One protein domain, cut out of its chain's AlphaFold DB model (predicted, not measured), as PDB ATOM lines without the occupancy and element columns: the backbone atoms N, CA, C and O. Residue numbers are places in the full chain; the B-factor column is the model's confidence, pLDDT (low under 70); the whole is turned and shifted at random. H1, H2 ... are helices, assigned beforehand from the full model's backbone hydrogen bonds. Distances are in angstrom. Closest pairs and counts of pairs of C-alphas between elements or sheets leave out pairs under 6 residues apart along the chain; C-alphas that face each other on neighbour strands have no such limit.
ATOM      1  N   VAL A 147     315.876 311.567 254.315       79.88
ATOM      2  CA  VAL A 147     314.514 311.600 254.857       79.88
ATOM      3  C   VAL A 147     314.604 311.587 256.375       79.88
ATOM      4  O   VAL A 147     314.985 310.576 256.966       79.88
ATOM      5  N   MET A 148     314.266 312.718 256.985       86.25
ATOM      6  CA  MET A 148     314.272 312.897 258.432       86.25
ATOM      7  C   MET A 148     313.026 312.266 259.067       86.25
ATOM      8  O   MET A 148     311.923 312.361 258.517       86.25
ATOM      9  N   ASP A 149     313.181 311.614 260.224       91.88
ATOM     10  CA  ASP A 149     312.021 311.149 260.987       91.88
ATOM     11  C   ASP A 149     311.341 312.311 261.725       91.88
ATOM     12  O   ASP A 149     311.945 313.345 262.008       91.88
ATOM     13  N   GLY A 150     310.056 312.153 262.050       89.62
ATOM     14  CA  GLY A 150     309.261 313.248 262.608       89.62
ATOM     15  C   GLY A 150     309.715 313.736 263.989       89.62
ATOM     16  O   GLY A 150     309.309 314.823 264.393       89.62
ATOM     17  N   THR A 151     310.502 312.968 264.743       91.38
ATOM     18  CA  THR A 151     311.059 313.421 266.028       91.38
ATOM     19  C   THR A 151     312.309 314.248 265.790       91.38
ATOM     20  O   THR A 151     312.328 315.399 266.209       91.38
ATOM     21  N   GLU A 152     313.268 313.716 265.026       89.75
ATOM     22  CA  GLU A 152     314.477 314.446 264.622       89.75
ATOM     23  C   GLU A 152     314.125 315.781 263.949       89.75
ATOM     24  O   GLU A 152     314.653 316.827 264.318       89.75
ATOM     25  N   LYS A 153     313.135 315.773 263.049       93.44
ATOM     26  CA  LYS A 153     312.639 316.982 262.384       93.44
ATOM     27  C   LYS A 153     312.005 317.976 263.350       93.44
ATOM     28  O   LYS A 153     312.211 319.176 263.210       93.44
ATOM     29  N   THR A 154     311.228 317.503 264.328       96.06
ATOM     30  CA  THR A 154     310.622 318.396 265.333       96.06
ATOM     31  C   THR A 154     311.707 319.101 266.142       96.06
ATOM     32  O   THR A 154     311.625 320.314 266.322       96.06
ATOM     33  N   ASP A 155     312.700 318.345 266.610       90.81
ATOM     34  CA  ASP A 155     313.786 318.870 267.438       90.81
ATOM     35  C   ASP A 155     314.640 319.857 266.634       90.81
ATOM     36  O   ASP A 155     314.891 320.973 267.088       90.81
ATOM     37  N   MET A 156     314.970 319.514 265.385       90.75
ATOM     38  CA  MET A 156     315.722 320.399 264.501       90.75
ATOM     39  C   MET A 156     314.965 321.703 264.218       90.75
ATOM     40  O   MET A 156     315.543 322.780 264.344       90.75
ATOM     41  N   ILE A 157     313.667 321.649 263.897       95.69
ATOM     42  CA  ILE A 157     312.868 322.866 263.678       95.69
ATOM     43  C   ILE A 157     312.826 323.726 264.946       95.69
ATOM     44  O   ILE A 157     312.971 324.943 264.848       95.69
ATOM     45  N   ALA A 158     312.650 323.120 266.124       94.94
ATOM     46  CA  ALA A 158     312.646 323.848 267.392       94.94
ATOM     47  C   ALA A 158     313.973 324.589 267.622       94.94
ATOM     48  O   ALA A 158     313.956 325.793 267.883       94.94
ATOM     49  N   ASP A 159     315.104 323.905 267.434       88.62
ATOM     50  CA  ASP A 159     316.438 324.496 267.582       88.62
ATOM     51  C   ASP A 159     316.647 325.676 266.623       88.62
ATOM     52  O   ASP A 159     317.107 326.745 267.027       88.62
ATOM     53  N   HIS A 160     316.265 325.518 265.353       89.94
ATOM     54  CA  HIS A 160     316.472 326.548 264.334       89.94
ATOM     55  C   HIS A 160     315.572 327.768 264.568       89.94
ATOM     56  O   HIS A 160     316.026 328.902 264.413       89.94
ATOM     57  N   LEU A 161     314.321 327.568 264.998       95.06
ATOM     58  CA  LEU A 161     313.438 328.674 265.376       95.06
ATOM     59  C   LEU A 161     313.958 329.428 266.604       95.06
ATOM     60  O   LEU A 161     313.897 330.654 266.622       95.06
ATOM     61  N   LEU A 162     314.522 328.731 267.595       89.19
ATOM     62  CA  LEU A 162     315.142 329.382 268.753       89.19
ATOM     63  C   LEU A 162     316.380 330.197 268.371       89.19
ATOM     64  O   LEU A 162     316.534 331.317 268.849       89.19
ATOM     65  N   VAL A 163     317.237 329.676 267.485       85.25
ATOM     66  CA  VAL A 163     318.400 330.415 266.955       85.25
ATOM     67  C   VAL A 163     317.970 331.685 266.218       85.25
ATOM     68  O   VAL A 163     318.653 332.709 266.292       85.25
ATOM     69  N   LEU A 164     316.833 331.636 265.526       89.19
ATOM     70  CA  LEU A 164     316.273 332.777 264.808       89.19
ATOM     71  C   LEU A 164     315.516 333.763 265.708       89.19
ATOM     72  O   LEU A 164     315.172 334.835 265.218       89.19
ATOM     73  N   ASP A 165     315.266 333.450 266.984       89.56
ATOM     74  CA  ASP A 165     314.327 334.199 267.838       89.56
ATOM     75  C   ASP A 165     312.911 334.266 267.220       89.56
ATOM     76  O   ASP A 165     312.259 335.307 267.153       89.56
ATOM     77  N   GLU A 166     312.443 333.129 266.698       94.44
ATOM     78  CA  GLU A 166     311.154 332.972 266.020       94.44
ATOM     79  C   GLU A 166     310.218 332.030 266.775       94.44
ATOM     80  O   GLU A 166     310.635 331.145 267.518       94.44
ATOM     81  N   THR A 167     308.914 332.182 266.543       94.81
ATOM     82  CA  THR A 167     307.895 331.292 267.127       94.81
ATOM     83  C   THR A 167     307.553 330.133 266.192       94.81
ATOM     84  O   THR A 167     307.743 330.226 264.980       94.81
ATOM     85  N   SER A 168     306.919 329.080 266.721       95.50
ATOM     86  CA  SER A 168     306.361 327.968 265.926       95.50
ATOM     87  C   SER A 168     305.273 328.388 264.925       95.50
ATOM     88  O   SER A 168     304.846 327.588 264.098       95.50
ATOM     89  N   ARG A 169     304.801 329.639 264.996       95.06
ATOM     90  CA  ARG A 169     303.798 330.213 264.090       95.06
ATOM     91  C   ARG A 169     304.398 331.150 263.048       95.06
ATOM     92  O   ARG A 169     303.646 331.728 262.264       95.06
ATOM     93  N   SER A 170     305.713 331.349 263.063       95.94
ATOM     94  CA  SER A 170     306.377 332.202 262.088       95.94
ATOM     95  C   SER A 170     306.390 331.547 260.699       95.94
ATOM     96  O   SER A 170     306.315 330.321 260.577       95.94
ATOM     97  N   PRO A 171     306.551 332.342 259.630       97.25
ATOM     98  CA  PRO A 171     306.858 331.836 258.292       97.25
ATOM     99  C   PRO A 171     308.034 330.848 258.244       97.25
ATOM    100  O   PRO A 171     308.031 329.924 257.428       97.25
ATOM    101  N   TRP A 172     309.020 331.006 259.137       97.56
ATOM    102  CA  TRP A 172     310.175 330.111 259.220       97.56
ATOM    103  C   TRP A 172     309.785 328.677 259.552       97.56
ATOM    104  O   TRP A 172     310.398 327.759 259.021       97.56
ATOM    105  N   PHE A 173     308.745 328.459 260.361       97.75
ATOM    106  CA  PHE A 173     308.257 327.109 260.638       97.75
ATOM    107  C   PHE A 173     307.809 326.405 259.350       97.75
ATOM    108  O   PHE A 173     308.203 325.268 259.105       97.75
ATOM    109  N   GLY A 174     307.017 327.089 258.516       96.50
ATOM    110  CA  GLY A 174     306.537 326.539 257.245       96.50
ATOM    111  C   GLY A 174     307.690 326.203 256.302       96.50
ATOM    112  O   GLY A 174     307.744 325.095 255.768       96.50
ATOM    113  N   PHE A 175     308.648 327.127 256.183       97.38
ATOM    114  CA  PHE A 175     309.867 326.927 255.404       97.38
ATOM    115  C   PHE A 175     310.677 325.719 255.889       97.38
ATOM    116  O   PHE A 175     310.957 324.828 255.095       97.38
ATOM    117  N   LEU A 176     311.016 325.652 257.179       96.38
ATOM    118  CA  LEU A 176     311.830 324.567 257.737       96.38
ATOM    119  C   LEU A 176     311.115 323.216 257.646       96.38
ATOM    120  O   LEU A 176     311.732 322.202 257.327       96.38
ATOM    121  N   ASN A 177     309.803 323.197 257.890       95.88
ATOM    122  CA  ASN A 177     309.009 321.981 257.794       95.88
ATOM    123  C   ASN A 177     308.939 321.449 256.352       95.88
ATOM    124  O   ASN A 177     308.898 320.237 256.168       95.88
ATOM    125  N   GLU A 178     308.974 322.307 255.333       94.75
ATOM    126  CA  GLU A 178     309.113 321.856 253.945       94.75
ATOM    127  C   GLU A 178     310.557 321.435 253.628       94.75
ATOM    128  O   GLU A 178     310.792 320.336 253.123       94.75
ATOM    129  N   ALA A 179     311.525 322.300 253.934       92.44
ATOM    130  CA  ALA A 179     312.895 322.173 253.456       92.44
ATOM    131  C   ALA A 179     313.641 320.964 254.045       92.44
ATOM    132  O   ALA A 179     314.461 320.362 253.358       92.44
ATOM    133  N   LEU A 180     313.321 320.562 255.278       91.06
ATOM    134  CA  LEU A 180     313.909 319.380 255.923       91.06
ATOM    135  C   LEU A 180     313.303 318.047 255.435       91.06
ATOM    136  O   LEU A 180     313.740 316.976 255.854       91.06
ATOM    137  N   GLY A 181     312.292 318.085 254.557       88.38
ATOM    138  CA  GLY A 181     311.663 316.890 253.992       88.38
ATOM    139  C   GLY A 181     310.959 316.009 255.032       88.38
ATOM    140  O   GLY A 181     310.647 316.443 256.138       88.38
ATOM    141  N   GLY A 182     310.658 314.755 254.682       89.06
ATOM    142  CA  GLY A 182     309.942 313.831 255.575       89.06
ATOM    143  C   GLY A 182     308.471 314.200 255.817       89.06
ATOM    144  O   GLY A 182     307.888 315.004 255.092       89.06
ATOM    145  N   GLU A 183     307.847 313.576 256.818       92.50
ATOM    146  CA  GLU A 183     306.455 313.877 257.184       92.50
ATOM    147  C   GLU A 183     306.333 315.270 257.818       92.50
ATOM    148  O   GLU A 183     307.216 315.727 258.550       92.50
ATOM    149  N   ASP A 184     305.223 315.954 257.546       94.88
ATOM    150  CA  ASP A 184     304.924 317.241 258.167       94.88
ATOM    151  C   ASP A 184     304.745 317.094 259.678       94.88
ATOM    152  O   ASP A 184     304.016 316.221 260.163       94.88
ATOM    153  N   VAL A 185     305.383 317.987 260.431       96.44
ATOM    154  CA  VAL A 185     305.177 318.101 261.875       96.44
ATOM    155  C   VAL A 185     304.224 319.251 262.177       96.44
ATOM    156  O   VAL A 185     304.071 320.173 261.381       96.44
ATOM    157  N   SER A 186     303.544 319.201 263.324       96.81
ATOM    158  CA  SER A 186     302.617 320.265 263.718       96.81
ATOM    159  C   SER A 186     303.335 321.356 264.528       96.81
ATOM    160  O   SER A 186     304.239 321.036 265.312       96.81
ATOM    161  N   PRO A 187     302.917 322.630 264.410       96.62
ATOM    162  CA  PRO A 187     303.529 323.729 265.154       96.62
ATOM    163  C   PRO A 187     303.388 323.552 266.672       96.62
ATOM    164  O   PRO A 187     304.294 323.911 267.414       96.62
ATOM    165  N   GLU A 188     302.321 322.904 267.158       97.56
ATOM    166  CA  GLU A 188     302.123 322.614 268.589       97.56
ATOM    167  C   GLU A 188     303.088 321.545 269.117       97.56
ATOM    168  O   GLU A 188     303.325 321.436 270.324       97.56
ATOM    169  N   ARG A 189     303.609 320.677 268.243       96.12
ATOM    170  CA  ARG A 189     304.639 319.710 268.632       96.12
ATOM    171  C   ARG A 189     305.981 320.417 268.810       96.12
ATOM    172  O   ARG A 189     306.627 320.182 269.824       96.12
ATOM    173  N   VAL A 190     306.330 321.300 267.878       96.94
ATOM    174  CA  VAL A 190     307.544 322.125 267.932       96.94
ATOM    175  C   VAL A 190     307.507 323.089 269.120       96.94
ATOM    176  O   VAL A 190     308.455 323.130 269.895       96.94
ATOM    177  N   GLU A 191     306.385 323.781 269.337       97.50
ATOM    178  CA  GLU A 191     306.202 324.714 270.462       97.50
ATOM    179  C   GLU A 191     306.462 324.034 271.813       97.50
ATOM    180  O   GLU A 191     307.171 324.574 272.654       97.50
ATOM    181  N   ARG A 192     305.992 322.791 271.996       96.25
ATOM    182  CA  ARG A 192     306.255 322.021 273.224       96.25
ATOM    183  C   ARG A 192     307.734 321.702 273.440       96.25
ATOM    184  O   ARG A 192     308.162 321.647 274.590       96.25
ATOM    185  N   VAL A 193     308.494 321.449 272.372       95.12
ATOM    186  CA  VAL A 193     309.944 321.209 272.468       95.12
ATOM    187  C   VAL A 193     310.659 322.506 272.831       95.12
ATOM    188  O   VAL A 193     311.432 322.517 273.787       95.12
ATOM    189  N   MET A 194     310.317 323.607 272.157       94.69
ATOM    190  CA  MET A 194     310.858 324.933 272.463       94.69
ATOM    191  C   MET A 194     310.570 325.342 273.914       94.69
ATOM    192  O   MET A 194     311.470 325.788 274.619       94.69
ATOM    193  N   ASP A 195     309.345 325.130 274.402       93.56
ATOM    194  CA  ASP A 195     308.962 325.409 275.790       93.56
ATOM    195  C   ASP A 195     309.752 324.560 276.791       93.56
ATOM    196  O   ASP A 195     310.182 325.058 277.835       93.56
ATOM    197  N   ALA A 196     309.964 323.274 276.488       90.38
ATOM    198  CA  ALA A 196     310.754 322.381 277.328       90.38
ATOM    199  C   ALA A 196     312.227 322.816 277.388       90.38
ATOM    200  O   ALA A 196     312.814 322.842 278.472       90.38
ATOM    201  N   GLN A 197     312.806 323.216 276.252       84.94
ATOM    202  CA  GLN A 197     314.163 323.761 276.177       84.94
ATOM    203  C   GLN A 197     314.270 325.095 276.922       84.94
ATOM    204  O   GLN A 197     315.174 325.279 277.735       84.94
ATOM    205  N   ALA A 198     313.311 326.003 276.735       82.94
ATOM    206  CA  ALA A 198     313.255 327.265 277.463       82.94
ATOM    207  C   ALA A 198     313.116 327.047 278.979       82.94
ATOM    208  O   ALA A 198     313.727 327.767 279.763       82.94
ATOM    209  N   ALA A 199     312.343 326.048 279.417       82.31
ATOM    210  CA  ALA A 199     312.232 325.680 280.826       82.31
ATOM    211  C   ALA A 199     313.548 325.114 281.385       82.31
ATOM    212  O   ALA A 199     313.961 325.525 282.469       82.31
ATOM    213  N   ALA A 200     314.241 324.250 280.637       74.44
ATOM    214  CA  ALA A 200     315.568 323.751 281.009       74.44
ATOM    215  C   ALA A 200     316.614 324.883 281.083       74.44
ATOM    216  O   ALA A 200     317.464 324.905 281.975       74.44
ATOM    217  N   ASN A 201     316.496 325.878 280.204       64.38
ATOM    218  CA  ASN A 201     317.351 327.063 280.187       64.38
ATOM    219  C   ASN A 201     316.990 328.094 281.267       64.38
ATOM    220  O   ASN A 201     317.789 328.977 281.536       64.38
ATOM    221  N   LYS A 202     315.815 328.005 281.909       59.78
ATOM    222  CA  LYS A 202     315.471 328.817 283.097       59.78
ATOM    223  C   LYS A 202     316.081 328.261 284.382       59.78
ATOM    224  O   LYS A 202     316.202 328.995 285.358       59.78
ATOM    225  N   THR A 203     316.433 326.976 284.392       53.69
ATOM    226  CA  THR A 203     317.083 326.305 285.529       53.69
ATOM    227  C   THR A 203     318.615 326.433 285.528       53.69
ATOM    228  O   THR A 203     319.256 326.010 286.483       53.69
ATOM    229  N   GLY A 204     319.211 327.062 284.508       58.22
ATOM    230  CA  GLY A 204     320.634 327.432 284.449       58.22
ATOM    231  C   GLY A 204     320.806 328.843 283.878       58.22
ATOM    232  O   GLY A 204     319.849 329.401 283.358       58.22
TER     233      GLY A 204
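Overview. This is residues 147 to 204 of the 290 residues of an uncharacterized protein of Candidatus Saccharibacteria bacterium oral taxon 488 (UniProt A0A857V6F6). The longest helix, H3, packs on H1 with residues 189 to 194 and runs outward, residues 199 to 204 sticking out, while H1 and H2 form a splayed helical hairpin. The printed part has 58 residues, with named helices H1, H2, H3 in that order and no named strand: all helix. It is compact, with a radius of gyration of the C-alphas of 10.9 A, and elongated, spanning 34 by 21 by 17 A.

Along the chain. H3, residues 187 to 202, runs 22.1 A from C-alpha 187 at (303.529, 323.729, 265.154) to C-alpha 202 at (315.471, 328.817, 283.097). H1, residues 150 to 163, is 19.9 A long and begins at (309.261, 313.248, 262.608). H2 is residues 171 to 179, 12.4 A.

Arrangement. H3 touches H1 with residues 189 to 194 alone, at a steep tilt of 57 degrees, the same way; the closest C-alphas, of Ala 158 and Val 190, are 5.4 A apart. H1 and H2, a hairpin, touch at a steep tilt of 40 degrees, opposite ways; their closest C-alphas, of Ile 157 and Leu 176, are 6.3 A apart. H2 and H3 are close but not clearly touching, only just about perpendicular at 70.2 degrees; their closest C-alphas, of Phe 173 and Pro 187, are 7.4 A apart. In H1, H2 and H3 every O i to N i+4 pair is within hydrogen-bond range.

Size, cuts and confidence. The C-alphas farthest apart, of Val 147 and Gly 204, are 34.1 A apart. The printed part has no cut, and both links are short. Residues 201 to 204 have pLDDT under 70.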